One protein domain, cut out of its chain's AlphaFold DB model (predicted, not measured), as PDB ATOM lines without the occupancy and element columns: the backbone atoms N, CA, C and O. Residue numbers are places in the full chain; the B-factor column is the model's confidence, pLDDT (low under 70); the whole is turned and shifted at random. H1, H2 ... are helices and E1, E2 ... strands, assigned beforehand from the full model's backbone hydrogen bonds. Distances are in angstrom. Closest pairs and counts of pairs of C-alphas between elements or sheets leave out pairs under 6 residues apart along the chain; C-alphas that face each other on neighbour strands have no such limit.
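What this domain is: This is residues 74 to 180 of the 195 residues of the protein "Putative DNA-binding protein" of Kibdelosporangium sp. MJ126-NF4 (UniProt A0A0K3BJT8). Three strands, E1, E2 and E3, stand side by side as a small parallel sheet, a wall from which the longest helix, H3, leads away, grazing the sheet with residues 128 to 129. The short helix H2 packs on H3, and H5 packs on H2; H1 sits before the start of E1, H4 follows directly on E2, and a long stretch without named elements, residues 156 to 173, leads round to E3. The 107 printed residues, with five named helices and three named strands in the order H1 E1 H2 H3 E2 H4 H5 E3, belong to the mixed class of helices and strands. The whole is compact, with a radius of gyration of the C-alphas of 14.0 A and spans of 44 by 33 by 23 A.

Where its parts are: Begin with the sheet: E1 is residues 84 to 89, 16.6 A long; E2 is residues 136 to 142, 19.8 A; E3 is residues 174 to 179, 16.5 A, ending at C-alpha 179 at (123.323, 94.355, 137.135). Find C-alpha 115 at (145.834, 98.653, 156.744); from there H3, residues 115 to 129, runs 22.4 A. H1 is residues 74 to 81, with C-alpha 74 at (152.024, 90.723, 138.486); H2 is residues 100 to 106, H4 residues 143 to 147 and H5 residues 152 to 155.

How they stand to each other: Look first at inner strand E2, parallel to edge strand E1 at 10 degrees, with N 87 and O 138 2.9 A apart, within hydrogen-bond range. E2 and edge strand E3 are parallel at 19 degrees, with N 177 and O 139 2.8 A apart, also within range. E1, H2 H3, E2 and E2, H4 H5, E3 are strand-helix-strand units, two parallel neighbour strands joined through helices, each with a right-handed crossover. H3 is only just on the sheet, with 5 pairs of C-alphas within 10 A, and only grazes it; H4 only grazes it with residues 143 to 146. H2 and H3 touch, closest at the C-alphas of Ala 103 and Val 119, 6.0 A, at a steep tilt of 56 degrees, opposite ways. H2 and H5 touch, closest at the C-alphas of His 102 and Gln 154, 6.2 A. H1 and H3 are close but not clearly touching, their closest C-alphas, Asp 80 and Gln 125, 7.9 A apart. H4 and H5 are apart. Every O i to N i+4 pair is within range in H1, H2 and H4, and 9 of 11 in H3; H5 is too short for one.

The domain as a whole: The farthest C-alphas, Ser 113 and Ala 169, are 43.6 A apart. The printed part has no cut; the link from H5 to E3, 18 residues, is long. Confidence is under 70 at residues 149 to 153 and 155 to 173.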
ATOM      1  N   ARG A  74     152.254  90.942 139.929       88.81
ATOM      2  CA  ARG A  74     152.024  90.723 138.486       88.81
ATOM      3  C   ARG A  74     150.798  91.474 137.976       88.81
ATOM      4  O   ARG A  74     150.870  92.111 136.929       88.81
ATOM      5  N   TYR A  75     149.702  91.416 138.731       89.19
ATOM      6  CA  TYR A  75     148.466  92.118 138.390       89.19
ATOM      7  C   TYR A  75     148.626  93.636 138.484       89.19
ATOM      8  O   TYR A  75     148.160  94.347 137.603       89.19
ATOM      9  N   VAL A  76     149.338  94.127 139.505       91.62
ATOM     10  CA  VAL A  76     149.587  95.566 139.701       91.62
ATOM     11  C   VAL A  76     150.323  96.154 138.506       91.62
ATOM     12  O   VAL A  76     149.909  97.184 137.995       91.62
ATOM     13  N   ARG A  77     151.355  95.460 138.011       89.38
ATOM     14  CA  ARG A  77     152.078  95.876 136.805       89.38
ATOM     15  C   ARG A  77     151.165  95.938 135.580       89.38
ATOM     16  O   ARG A  77     151.189  96.918 134.852       89.38
ATOM     17  N   MET A  78     150.349  94.904 135.363       90.50
ATOM     18  CA  MET A  78     149.409  94.876 134.235       90.50
ATOM     19  C   MET A  78     148.355  95.982 134.336       90.50
ATOM     20  O   MET A  78     147.994  96.569 133.326       90.50
ATOM     21  N   GLU A  79     147.858  96.268 135.541       90.38
ATOM     22  CA  GLU A  79     146.908  97.355 135.772       90.38
ATOM     23  C   GLU A  79     147.555  98.731 135.553       90.38
ATOM     24  O   GLU A  79     146.934  99.605 134.952       90.38
ATOM     25  N   ASP A  80     148.807  98.922 135.983       89.88
ATOM     26  CA  ASP A  80     149.534 100.190 135.838       89.88
ATOM     27  C   ASP A  80     149.869 100.540 134.379       89.88
ATOM     28  O   ASP A  80     149.928 101.711 134.024       89.88
ATOM     29  N   GLU A  81     149.989  99.548 133.503       88.62
ATOM     30  CA  GLU A  81     150.187  99.763 132.062       88.62
ATOM     31  C   GLU A  81     148.871  99.696 131.264       88.62
ATOM     32  O   GLU A  81     148.845  99.982 130.066       88.62
ATOM     33  N   ALA A  82     147.754  99.323 131.898       92.19
ATOM     34  CA  ALA A  82     146.487  99.147 131.200       92.19
ATOM     35  C   ALA A  82     145.941 100.481 130.673       92.19
ATOM     36  O   ALA A  82     145.813 101.452 131.418       92.19
ATOM     37  N   ALA A  83     145.526 100.489 129.404       92.75
ATOM     38  CA  ALA A  83     144.718 101.566 128.830       92.75
ATOM     39  C   ALA A  83     143.231 101.419 129.190       92.75
ATOM     40  O   ALA A  83     142.524 102.406 129.359       92.75
ATOM     41  N   ARG A  84     142.756 100.174 129.350       93.25
ATOM     42  CA  ARG A  84     141.359  99.860 129.662       93.25
ATOM     43  C   ARG A  84     141.242  98.714 130.659       93.25
ATOM     44  O   ARG A  84     141.928  97.701 130.533       93.25
ATOM     45  N   LYS A  85     140.314  98.837 131.608       92.94
ATOM     46  CA  LYS A  85     139.983  97.819 132.610       92.94
ATOM     47  C   LYS A  85     138.471  97.663 132.733       92.94
ATOM     48  O   LYS A  85     137.750  98.624 132.978       92.94
ATOM     49  N   VAL A  86     137.992  96.429 132.611       92.88
ATOM     50  CA  VAL A  86     136.596  96.067 132.894       92.88
ATOM     51  C   VAL A  86     136.579  95.187 134.135       92.88
ATOM     52  O   VAL A  86     137.295  94.188 134.189       92.88
ATOM     53  N   GLU A  87     135.783  95.549 135.134       91.19
ATOM     54  CA  GLU A  87     135.741  94.849 136.416       91.19
ATOM     55  C   GLU A  87     134.304  94.507 136.805       91.19
ATOM     56  O   GLU A  87     133.428  95.368 136.811       91.19
ATOM     57  N   PHE A  88     134.066  93.242 137.154       90.88
ATOM     58  CA  PHE A  88     132.768  92.755 137.610       90.88
ATOM     59  C   PHE A  88     132.806  92.444 139.105       90.88
ATOM     60  O   PHE A  88     133.646  91.664 139.553       90.88
ATOM     61  N   GLN A  89     131.884  93.025 139.873       87.50
ATOM     62  CA  GLN A  89     131.816  92.840 141.322       87.50
ATOM     63  C   GLN A  89     130.407  92.474 141.798       87.50
ATOM     64  O   GLN A  89     129.428  93.176 141.539       87.50
ATOM     65  N   LEU A  90     130.322  91.379 142.561       86.19
ATOM     66  CA  LEU A  90     129.072  90.850 143.125       86.19
ATOM     67  C   LEU A  90     128.837  91.243 144.590       86.19
ATOM     68  O   LEU A  90     127.693  91.319 145.037       86.19
ATOM     69  N   GLY A  91     129.917  91.431 145.353       85.75
ATOM     70  CA  GLY A  91     129.859  91.537 146.816       85.75
ATOM     71  C   GLY A  91     130.448  92.815 147.403       85.75
ATOM     72  O   GLY A  91     130.236  93.081 148.581       85.75
ATOM     73  N   GLN A  92     131.165  93.604 146.607       87.75
ATOM     74  CA  GLN A  92     131.879  94.792 147.067       87.75
ATOM     75  C   GLN A  92     131.912  95.860 145.979       87.75
ATOM     76  O   GLN A  92     131.701  95.577 144.804       87.75
ATOM     77  N   ILE A  93     132.184  97.097 146.377       89.31
ATOM     78  CA  ILE A  93     132.443  98.180 145.431       89.31
ATOM     79  C   ILE A  93     133.826  97.934 144.804       89.31
ATOM     80  O   ILE A  93     134.754  97.629 145.561       89.31
ATOM     81  N   PRO A  94     133.996  98.063 143.472       91.12
ATOM     82  CA  PRO A  94     135.304  97.962 142.822       91.12
ATOM     83  C   PRO A  94     136.341  98.858 143.495       91.12
ATOM     84  O   PRO A  94     136.033  99.997 143.845       91.12
ATOM     85  N   THR A  95     137.565  98.364 143.680       91.50
ATOM     86  CA  THR A  95     138.585  99.040 144.504       91.50
ATOM     87  C   THR A  95     138.925 100.440 144.000       91.50
ATOM     88  O   THR A  95     139.076 101.346 144.813       91.50
ATOM     89  N   LEU A  96     138.954 100.636 142.679       91.00
ATOM     90  CA  LEU A  96     139.209 101.934 142.044       91.00
ATOM     91  C   LEU A  96     138.101 102.968 142.297       91.00
ATOM     92  O   LEU A  96     138.347 104.163 142.181       91.00
ATOM     93  N   LEU A  97     136.895 102.534 142.677       90.00
ATOM     94  CA  LEU A  97     135.776 103.419 143.018       90.00
ATOM     95  C   LEU A  97     135.638 103.641 144.527       90.00
ATOM     96  O   LEU A  97     134.785 104.420 144.951       90.00
ATOM     97  N   GLN A  98     136.423 102.955 145.357       90.19
ATOM     98  CA  GLN A  98     136.345 103.116 146.805       90.19
ATOM     99  C   GLN A  98     136.946 104.458 147.222       90.19
ATOM    100  O   GLN A  98     138.011 104.854 146.765       90.19
ATOM    101  N   THR A  99     136.272 105.140 148.136       89.81
ATOM    102  CA  THR A  99     136.854 106.221 148.929       89.81
ATOM    103  C   THR A  99     137.835 105.643 149.936       89.81
ATOM    104  O   THR A  99     137.745 104.474 150.322       89.81
ATOM    105  N   GLU A 100     138.728 106.484 150.438       91.31
ATOM    106  CA  GLU A 100     139.667 106.101 151.485       91.31
ATOM    107  C   GLU A 100     138.958 105.541 152.733       91.31
ATOM    108  O   GLU A 100     139.332 104.493 153.259       91.31
ATOM    109  N   ALA A 101     137.879 106.200 153.171       90.06
ATOM    110  CA  ALA A 101     137.080 105.770 154.315       90.06
ATOM    111  C   ALA A 101     136.452 104.383 154.092       90.06
ATOM    112  O   ALA A 101     136.456 103.545 154.999       90.06
ATOM    113  N   HIS A 102     135.959 104.112 152.879       89.44
ATOM    114  CA  HIS A 102     135.418 102.801 152.533       89.44
ATOM    115  C   HIS A 102     136.516 101.739 152.456       89.44
ATOM    116  O   HIS A 102     136.357 100.661 153.025       89.44
ATOM    117  N   ALA A 103     137.658 102.056 151.839       91.81
ATOM    118  CA  ALA A 103     138.803 101.157 151.767       91.81
ATOM    119  C   ALA A 103     139.280 100.740 153.168       91.81
ATOM    120  O   ALA A 103     139.468  99.547 153.411       91.81
ATOM    121  N   ARG A 104     139.380 101.689 154.114       92.56
ATOM    122  CA  ARG A 104     139.706 101.416 155.527       92.56
ATOM    123  C   ARG A 104     138.723 100.426 156.156       92.56
ATOM    124  O   ARG A 104     139.148  99.475 156.804       92.56
ATOM    125  N   LYS A 105     137.417 100.595 155.922       90.62
ATOM    126  CA  LYS A 105     136.383  99.671 156.427       90.62
ATOM    127  C   LYS A 105     136.484  98.284 155.802       90.62
ATOM    128  O   LYS A 105     136.427  97.290 156.521       90.62
ATOM    129  N   THR A 106     136.661  98.194 154.483       89.50
ATOM    130  CA  THR A 106     136.809  96.908 153.783       89.50
ATOM    131  C   THR A 106     138.062  96.154 154.238       89.50
ATOM    132  O   THR A 106     138.057  94.927 154.294       89.50
ATOM    133  N   LEU A 107     139.127  96.879 154.583       91.75
ATOM    134  CA  LEU A 107     140.397  96.319 155.040       91.75
ATOM    135  C   LEU A 107     140.457  96.078 156.557       91.75
ATOM    136  O   LEU A 107     141.440  95.522 157.024       91.75
ATOM    137  N   ALA A 108     139.414  96.406 157.325       89.06
ATOM    138  CA  ALA A 108     139.433  96.320 158.791       89.06
ATOM    139  C   ALA A 108     139.663  94.901 159.352       89.06
ATOM    140  O   ALA A 108     140.039  94.756 160.509       89.06
ATOM    141  N   LYS A 109     139.432  93.854 158.546       89.00
ATOM    142  CA  LYS A 109     139.710  92.452 158.912       89.00
ATOM    143  C   LYS A 109     141.150  92.008 158.619       89.00
ATOM    144  O   LYS A 109     141.506  90.884 158.958       89.00
ATOM    145  N   GLN A 110     141.943  92.839 157.943       89.31
ATOM    146  CA  GLN A 110     143.365  92.587 157.709       89.31
ATOM    147  C   GLN A 110     144.176  92.900 158.968       89.31
ATOM    148  O   GLN A 110     143.664  93.479 159.926       89.31
ATOM    149  N   ASN A 111     145.463  92.547 158.958       88.19
ATOM    150  CA  ASN A 111     146.373  92.965 160.019       88.19
ATOM    151  C   ASN A 111     146.384  94.500 160.124       88.19
ATOM    152  O   ASN A 111     146.685  95.183 159.143       88.19
ATOM    153  N   ALA A 112     146.070  95.026 161.310       89.81
ATOM    154  CA  ALA A 112     145.952  96.457 161.570       89.81
ATOM    155  C   ALA A 112     147.214  97.246 161.186       89.81
ATOM    156  O   ALA A 112     147.092  98.383 160.733       89.81
ATOM    157  N   SER A 113     148.403  96.639 161.297       90.50
ATOM    158  CA  SER A 113     149.662  97.278 160.896       90.50
ATOM    159  C   SER A 113     149.782  97.496 159.383       90.50
ATOM    160  O   SER A 113     150.450  98.434 158.968       90.50
ATOM    161  N   LEU A 114     149.112  96.679 158.562       90.25
ATOM    162  CA  LEU A 114     149.167  96.745 157.095       90.25
ATOM    163  C   LEU A 114     148.061  97.616 156.489       90.25
ATOM    164  O   LEU A 114     148.144  98.018 155.328       90.25
ATOM    165  N   VAL A 115     146.994  97.899 157.245       92.88
ATOM    166  CA  VAL A 115     145.834  98.653 156.744       92.88
ATOM    167  C   VAL A 115     146.223 100.018 156.155       92.88
ATOM    168  O   VAL A 115     145.726 100.324 155.069       92.88
ATOM    169  N   PRO A 116     147.086 100.841 156.788       93.19
ATOM    170  CA  PRO A 116     147.476 102.134 156.225       93.19
ATOM    171  C   PRO A 116     148.113 102.015 154.834       93.19
ATOM    172  O   PRO A 116     147.694 102.720 153.915       93.19
ATOM    173  N   ASP A 117     149.044 101.077 154.662       93.19
ATOM    174  CA  ASP A 117     149.766 100.863 153.404       93.19
ATOM    175  C   ASP A 117     148.842 100.351 152.300       93.19
ATOM    176  O   ASP A 117     148.870 100.848 151.176       93.19
ATOM    177  N   LEU A 118     147.947  99.413 152.625       93.44
ATOM    178  CA  LEU A 118     146.963  98.893 151.673       93.44
ATOM    179  C   LEU A 118     145.953  99.963 151.234       93.44
ATOM    180  O   LEU A 118     145.523  99.981 150.078       93.44
ATOM    181  N   VAL A 119     145.570 100.866 152.139       95.25
ATOM    182  CA  VAL A 119     144.705 102.007 151.812       95.25
ATOM    183  C   VAL A 119     145.446 102.993 150.914       95.25
ATOM    184  O   VAL A 119     144.911 103.375 149.873       95.25
ATOM    185  N   ALA A 120     146.679 103.363 151.268       94.88
ATOM    186  CA  ALA A 120     147.509 104.257 150.465       94.88
ATOM    187  C   ALA A 120     147.756 103.692 149.058       94.88
ATOM    188  O   ALA A 120     147.629 104.417 148.069       94.88
ATOM    189  N   PHE A 121     148.009 102.385 148.957       95.00
ATOM    190  CA  PHE A 121     148.124 101.668 147.694       95.00
ATOM    191  C   PHE A 121     146.852 101.810 146.841       95.00
ATOM    192  O   PHE A 121     146.932 102.244 145.691       95.00
ATOM    193  N   ARG A 122     145.662 101.544 147.406       93.50
ATOM    194  CA  ARG A 122     144.379 101.703 146.686       93.50
ATOM    195  C   ARG A 122     144.133 103.140 146.231       93.50
ATOM    196  O   ARG A 122     143.703 103.353 145.100       93.50
ATOM    197  N   MET A 123     144.418 104.128 147.080       93.50
ATOM    198  CA  MET A 123     144.261 105.543 146.716       93.50
ATOM    199  C   MET A 123     145.244 105.955 145.619       93.50
ATOM    200  O   MET A 123     144.902 106.755 144.751       93.50
ATOM    201  N   ARG A 124     146.456 105.388 145.608       93.81
ATOM    202  CA  ARG A 124     147.416 105.587 144.519       93.81
ATOM    203  C   ARG A 124     146.908 104.981 143.212       93.81
ATOM    204  O   ARG A 124     146.981 105.671 142.201       93.81
ATOM    205  N   GLN A 125     146.349 103.767 143.233       91.94
ATOM    206  CA  GLN A 125     145.739 103.146 142.048       91.94
ATOM    207  C   GLN A 125     144.563 103.969 141.508       91.94
ATOM    208  O   GLN A 125     144.468 104.189 140.305       91.94
ATOM    209  N   GLN A 126     143.702 104.495 142.388       92.25
ATOM    210  CA  GLN A 126     142.555 105.321 141.994       92.25
ATOM    211  C   GLN A 126     142.958 106.566 141.187       92.25
ATOM    212  O   GLN A 126     142.191 106.997 140.326       92.25
ATOM    213  N   LYS A 127     144.170 107.105 141.382       90.62
ATOM    214  CA  LYS A 127     144.664 108.248 140.591       90.62
ATOM    215  C   LYS A 127     144.718 107.967 139.088       90.62
ATOM    216  O   LYS A 127     144.652 108.916 138.319       90.62
ATOM    217  N   ARG A 128     144.753 106.701 138.648       90.25
ATOM    218  CA  ARG A 128     144.651 106.332 137.223       90.25
ATOM    219  C   ARG A 128     143.352 106.788 136.558       90.25
ATOM    220  O   ARG A 128     143.318 106.934 135.343       90.25
ATOM    221  N   LEU A 129     142.298 107.044 137.335       88.81
ATOM    222  CA  LEU A 129     141.035 107.578 136.819       88.81
ATOM    223  C   LEU A 129     141.076 109.097 136.581       88.81
ATOM    224  O   LEU A 129     140.162 109.637 135.967       88.81
ATOM    225  N   THR A 130     142.095 109.790 137.099       86.06
ATOM    226  CA  THR A 130     142.168 111.262 137.118       86.06
ATOM    227  C   THR A 130     143.491 111.834 136.605       86.06
ATOM    228  O   THR A 130     143.592 113.040 136.404       86.06
ATOM    229  N   THR A 131     144.526 111.009 136.442       84.88
ATOM    230  CA  THR A 131     145.871 111.415 136.016       84.88
ATOM    231  C   THR A 131     146.228 110.727 134.704       84.88
ATOM    232  O   THR A 131     146.101 109.509 134.601       84.88
ATOM    233  N   GLU A 132     146.710 111.505 133.734       84.31
ATOM    234  CA  GLU A 132     147.182 110.978 132.452       84.31
ATOM    235  C   GLU A 132     148.423 110.070 132.612       84.31
ATOM    236  O   GLU A 132     149.301 110.396 133.420       84.31
ATOM    237  N   PRO A 133     148.542 108.964 131.848       87.00
ATOM    238  CA  PRO A 133     147.550 108.440 130.905       87.00
ATOM    239  C   PRO A 133     146.326 107.846 131.623       87.00
ATOM    240  O   PRO A 133     146.446 106.938 132.462       87.00
ATOM    241  N   LEU A 134     145.144 108.364 131.275       87.50
ATOM    242  CA  LEU A 134     143.886 107.972 131.906       87.50
ATOM    243  C   LEU A 134     143.561 106.502 131.631       87.50
ATOM    244  O   LEU A 134     143.718 105.996 130.522       87.50
ATOM    245  N   LEU A 135     143.083 105.813 132.665       90.38
ATOM    246  CA  LEU A 135     142.555 104.459 132.554       90.38
ATOM    247  C   LEU A 135     141.071 104.508 132.182       90.38
ATOM    248  O   LEU A 135     140.259 105.006 132.963       90.38
ATOM    249  N   GLU A 136     140.701 103.901 131.055       91.12
ATOM    250  CA  GLU A 136     139.302 103.630 130.725       91.12
ATOM    251  C   GLU A 136     138.765 102.500 131.612       91.12
ATOM    252  O   GLU A 136     139.074 101.321 131.427       91.12
ATOM    253  N   PHE A 137     137.941 102.839 132.592       90.94
ATOM    254  CA  PHE A 137     137.428 101.909 133.580       90.94
ATOM    255  C   PHE A 137     135.926 101.663 133.420       90.94
ATOM    256  O   PHE A 137     135.116 102.582 133.515       90.94
ATOM    257  N   HIS A 138     135.527 100.403 133.243       92.25
ATOM    258  CA  HIS A 138     134.121  99.993 133.214       92.25
ATOM    259  C   HIS A 138     133.813  99.038 134.366       92.25
ATOM    260  O   HIS A 138     134.225  97.878 134.368       92.25
ATOM    261  N   ALA A 139     133.054  99.522 135.343       90.44
ATOM    262  CA  ALA A 139     132.580  98.738 136.470       90.44
ATOM    263  C   ALA A 139     131.197  98.140 136.202       90.44
ATOM    264  O   ALA A 139     130.225  98.857 135.973       90.44
ATOM    265  N   LEU A 140     131.088  96.823 136.321       90.38
ATOM    266  CA  LEU A 140     129.834  96.083 136.331       90.38
ATOM    267  C   LEU A 140     129.535  95.672 137.779       90.38
ATOM    268  O   LEU A 140     130.179  94.778 138.327       90.38
ATOM    269  N   ILE A 141     128.581  96.344 138.418       87.56
ATOM    270  CA  ILE A 141     128.302  96.184 139.850       87.56
ATOM    271  C   ILE A 141     126.939  95.528 140.026       87.56
ATOM    272  O   ILE A 141     125.931  96.014 139.514       87.56
ATOM    273  N   HIS A 142     126.884  94.437 140.784       86.31
ATOM    274  CA  HIS A 142     125.607  93.836 141.140       86.31
ATOM    275  C   HIS A 142     124.829  94.739 142.102       86.31
ATOM    276  O   HIS A 142     125.367  95.224 143.099       86.31
ATOM    277  N   GLU A 143     123.538  94.925 141.844       82.75
ATOM    278  CA  GLU A 143     122.678  95.846 142.591       82.75
ATOM    279  C   GLU A 143     122.690  95.590 144.110       82.75
ATOM    280  O   GLU A 143     122.612  96.524 144.914       82.75
ATOM    281  N   SER A 144     122.853  94.330 144.533       83.56
ATOM    282  CA  SER A 144     122.928  93.989 145.959       83.56
ATOM    283  C   SER A 144     124.076  94.684 146.690       83.56
ATOM    284  O   SER A 144     123.963  94.913 147.890       83.56
ATOM    285  N   VAL A 145     125.168  95.017 145.997       83.00
ATOM    286  CA  VAL A 145     126.306  95.748 146.575       83.00
ATOM    287  C   VAL A 145     125.862  97.129 147.044       83.00
ATOM    288  O   VAL A 145     126.214  97.551 148.143       83.00
ATOM    289  N   LEU A 146     125.022  97.805 146.257       77.50
ATOM    290  CA  LEU A 146     124.506  99.124 146.613       77.50
ATOM    291  C   LEU A 146     123.511  99.057 147.778       77.50
ATOM    292  O   LEU A 146     123.479  99.947 148.628       77.50
ATOM    293  N   ARG A 147     122.726  97.975 147.848       77.44
ATOM    294  CA  ARG A 147     121.715  97.760 148.897       77.44
ATOM    295  C   ARG A 147     122.307  97.357 150.249       77.44
ATOM    296  O   ARG A 147     121.740  97.707 151.276       77.44
ATOM    297  N   ARG A 148     123.438  96.642 150.271       71.00
ATOM    298  CA  ARG A 148     124.064  96.110 151.502       71.00
ATOM    299  C   ARG A 148     124.819  97.149 152.341       71.00
ATOM    300  O   ARG A 148     125.392  96.790 153.362       71.00
ATOM    301  N   GLY A 149     124.771  98.423 151.955       57.88
ATOM    302  CA  GLY A 149     125.297  99.525 152.753       57.88
ATOM    303  C   GLY A 149     126.538 100.149 152.135       57.88
ATOM    304  O   GLY A 149     127.658  99.934 152.585       57.88
ATOM    305  N   VAL A 150     126.320 100.995 151.130       69.25
ATOM    306  CA  VAL A 150     127.269 102.056 150.787       69.25
ATOM    307  C   VAL A 150     127.125 103.134 151.859       69.25
ATOM    308  O   VAL A 150     126.042 103.709 152.019       69.25
ATOM    309  N   ASP A 151     128.168 103.382 152.648       68.88
ATOM    310  CA  ASP A 151     128.108 104.435 153.663       68.88
ATOM    311  C   ASP A 151     127.988 105.831 153.020       68.88
ATOM    312  O   ASP A 151     128.160 106.010 151.812       68.88
ATOM    313  N   ARG A 152     127.615 106.839 153.815       67.88
ATOM    314  CA  ARG A 152     127.414 108.201 153.301       67.88
ATOM    315  C   ARG A 152     128.697 108.777 152.687       67.88
ATOM    316  O   ARG A 152     128.616 109.448 151.665       67.88
ATOM    317  N   ALA A 153     129.856 108.468 153.268       68.31
ATOM    318  CA  ALA A 153     131.159 108.920 152.780       68.31
ATOM    319  C   ALA A 153     131.455 108.397 151.366       68.31
ATOM    320  O   ALA A 153     131.901 109.149 150.508       68.31
ATOM    321  N   GLN A 154     131.118 107.138 151.095       74.31
ATOM    322  CA  GLN A 154     131.276 106.511 149.790       74.31
ATOM    323  C   GLN A 154     130.288 107.041 148.738       74.31
ATOM    324  O   GLN A 154     130.595 107.001 147.547       74.31
ATOM    325  N   ARG A 155     129.121 107.557 149.151       67.88
ATOM    326  CA  ARG A 155     128.158 108.215 148.244       67.88
ATOM    327  C   ARG A 155     128.594 109.622 147.848       67.88
ATOM    328  O   ARG A 155     128.384 110.001 146.708       67.88
ATOM    329  N   CYS A 156     129.217 110.358 148.765       55.84
ATOM    330  CA  CYS A 156     129.749 111.705 148.533       55.84
ATOM    331  C   CYS A 156     131.164 111.701 147.928       55.84
ATOM    332  O   CYS A 156     131.902 112.672 148.083       55.84
ATOM    333  N   CYS A 157     131.583 110.604 147.291       51.94
ATOM    334  CA  CYS A 157     132.878 110.560 146.623       51.94
ATOM    335  C   CYS A 157     132.909 111.634 145.518       51.94
ATOM    336  O   CYS A 157     132.017 111.619 144.672       51.94
ATOM    337  N   PRO A 158     133.919 112.523 145.467       48.22
ATOM    338  CA  PRO A 158     133.990 113.583 144.456       48.22
ATOM    339  C   PRO A 158     134.087 113.039 143.021       48.22
ATOM    340  O   PRO A 158     133.675 113.709 142.082       48.22
ATOM    341  N   ALA A 159     134.555 111.796 142.842       50.50
ATOM    342  CA  ALA A 159     134.532 111.101 141.551       50.50
ATOM    343  C   ALA A 159     133.140 110.544 141.170       50.50
ATOM    344  O   ALA A 159     132.919 110.185 140.017       50.50
ATOM    345  N   CYS A 160     132.208 110.458 142.127       43.34
ATOM    346  CA  CYS A 160     130.862 109.897 141.964       43.34
ATOM    347  C   CYS A 160     129.749 110.962 141.917       43.34
ATOM    348  O   CYS A 160     128.586 110.590 141.767       43.34
ATOM    349  N   ASP A 161     130.067 112.258 142.029       42.34
ATOM    350  CA  ASP A 161     129.085 113.348 142.194       42.34
ATOM    351  C   ASP A 161     128.308 113.712 140.905       42.34
ATOM    352  O   ASP A 161     127.726 114.787 140.773       42.34
ATOM    353  N   GLN A 162     128.260 112.799 139.932       41.00
ATOM    354  CA  GLN A 162     127.369 112.900 138.779       41.00
ATOM    355  C   GLN A 162     126.490 111.646 138.674       41.00
ATOM    356  O   GLN A 162     126.942 110.613 138.173       41.00
ATOM    357  N   PRO A 163     125.213 111.712 139.091       34.81
ATOM    358  CA  PRO A 163     124.240 110.681 138.758       34.81
ATOM    359  C   PRO A 163     123.904 110.773 137.258       34.81
ATOM    360  O   PRO A 163     122.988 111.482 136.849       34.81
ATOM    361  N   GLY A 164     124.670 110.077 136.417       34.47
ATOM    362  CA  GLY A 164     124.470 110.023 134.967       34.47
ATOM    363  C   GLY A 164     123.855 108.700 134.513       34.47
ATOM    364  O   GLY A 164     124.368 107.628 134.826       34.47
ATOM    365  N   LYS A 165     122.753 108.765 133.754       29.17
ATOM    366  CA  LYS A 165     122.190 107.620 133.023       29.17
ATOM    367  C   LYS A 165     123.246 107.045 132.071       29.17
ATOM    368  O   LYS A 165     123.880 107.785 131.331       29.17
ATOM    369  N   VAL A 166     123.381 105.721 132.060       37.16
ATOM    370  CA  VAL A 166     124.252 104.992 131.132       37.16
ATOM    371  C   VAL A 166     123.625 105.023 129.737       37.16
ATOM    372  O   VAL A 166     122.701 104.267 129.447       37.16
ATOM    373  N   THR A 167     124.124 105.897 128.872       31.91
ATOM    374  CA  THR A 167     123.990 105.782 127.413       31.91
ATOM    375  C   THR A 167     125.295 105.217 126.857       31.91
ATOM    376  O   THR A 167     126.371 105.638 127.265       31.91
ATOM    377  N   HIS A 168     125.207 104.251 125.940       40.03
ATOM    378  CA  HIS A 168     126.313 103.453 125.377       40.03
ATOM    379  C   HIS A 168     127.397 104.234 124.589       40.03
ATOM    380  O   HIS A 168     128.176 103.622 123.865       40.03
ATOM    381  N   ALA A 169     127.462 105.559 124.713       35.81
ATOM    382  CA  ALA A 169     128.356 106.427 123.952       35.81
ATOM    383  C   ALA A 169     128.707 107.709 124.734       35.81
ATOM    384  O   ALA A 169     128.485 108.814 124.248       35.81
ATOM    385  N   ASP A 170     129.203 107.577 125.966       38.00
ATOM    386  CA  ASP A 170     129.747 108.705 126.736       38.00
ATOM    387  C   ASP A 170     131.280 108.542 126.831       38.00
ATOM    388  O   ASP A 170     131.728 107.511 127.338       38.00
ATOM    389  N   PRO A 171     132.101 109.488 126.330       45.97
ATOM    390  CA  PRO A 171     133.565 109.364 126.242       45.97
ATOM    391  C   PRO A 171     134.286 109.559 127.589       45.97
ATOM    392  O   PRO A 171     135.424 110.021 127.640       45.97
ATOM    393  N   ARG A 172     133.630 109.251 128.710       57.75
ATOM    394  CA  ARG A 172     134.215 109.436 130.043       57.75
ATOM    395  C   ARG A 172     135.158 108.278 130.365       57.75
ATOM    396  O   ARG A 172     134.819 107.132 130.072       57.75
ATOM    397  N   PRO A 173     136.272 108.530 131.073       66.31
ATOM    398  CA  PRO A 173     137.195 107.472 131.474       66.31
ATOM    399  C   PRO A 173     136.568 106.486 132.471       66.31
ATOM    400  O   PRO A 173     137.160 105.453 132.741       66.31
ATOM    401  N   VAL A 174     135.375 106.758 133.021       77.69
ATOM    402  CA  VAL A 174     134.691 105.866 133.967       77.69
ATOM    403  C   VAL A 174     133.249 105.604 133.536       77.69
ATOM    404  O   VAL A 174     132.439 106.525 133.455       77.69
ATOM    405  N   ALA A 175     132.907 104.329 133.349       81.06
ATOM    406  CA  ALA A 175     131.552 103.841 133.117       81.06
ATOM    407  C   ALA A 175     131.120 102.888 134.244       81.06
ATOM    408  O   ALA A 175     131.874 102.004 134.651       81.06
ATOM    409  N   ILE A 176     129.884 103.025 134.734       80.38
ATOM    410  CA  ILE A 176     129.307 102.140 135.760       80.38
ATOM    411  C   ILE A 176     128.015 101.540 135.218       80.38
ATOM    412  O   ILE A 176     127.125 102.256 134.782       80.38
ATOM    413  N   THR A 177     127.884 100.219 135.262       81.00
ATOM    414  CA  THR A 177     126.677  99.496 134.855       81.00
ATOM    415  C   THR A 177     126.179  98.645 136.013       81.00
ATOM    416  O   THR A 177     126.923  97.836 136.570       81.00
ATOM    417  N   LEU A 178     124.909  98.827 136.378       78.88
ATOM    418  CA  LEU A 178     124.264  98.044 137.428       78.88
ATOM    419  C   LEU A 178     123.650  96.780 136.842       78.88
ATOM    420  O   LEU A 178     122.892  96.849 135.877       78.88
ATOM    421  N   VAL A 179     123.955  95.638 137.453       77.50
ATOM    422  CA  VAL A 179     123.323  94.355 137.135       77.50
ATOM    423  C   VAL A 179     122.170  94.134 138.121       77.50
ATOM    424  O   VAL A 179     122.442  93.952 139.314       77.50
ATOM    425  N   PRO A 180     120.900  94.190 137.667       73.31
ATOM    426  CA  PRO A 180     119.729  94.057 138.528       73.31
ATOM    427  C   PRO A 180     119.665  92.700 139.219       73.31
ATOM    428  O   PRO A 180     119.959  91.669 138.615       73.31
TER     429      PRO A 180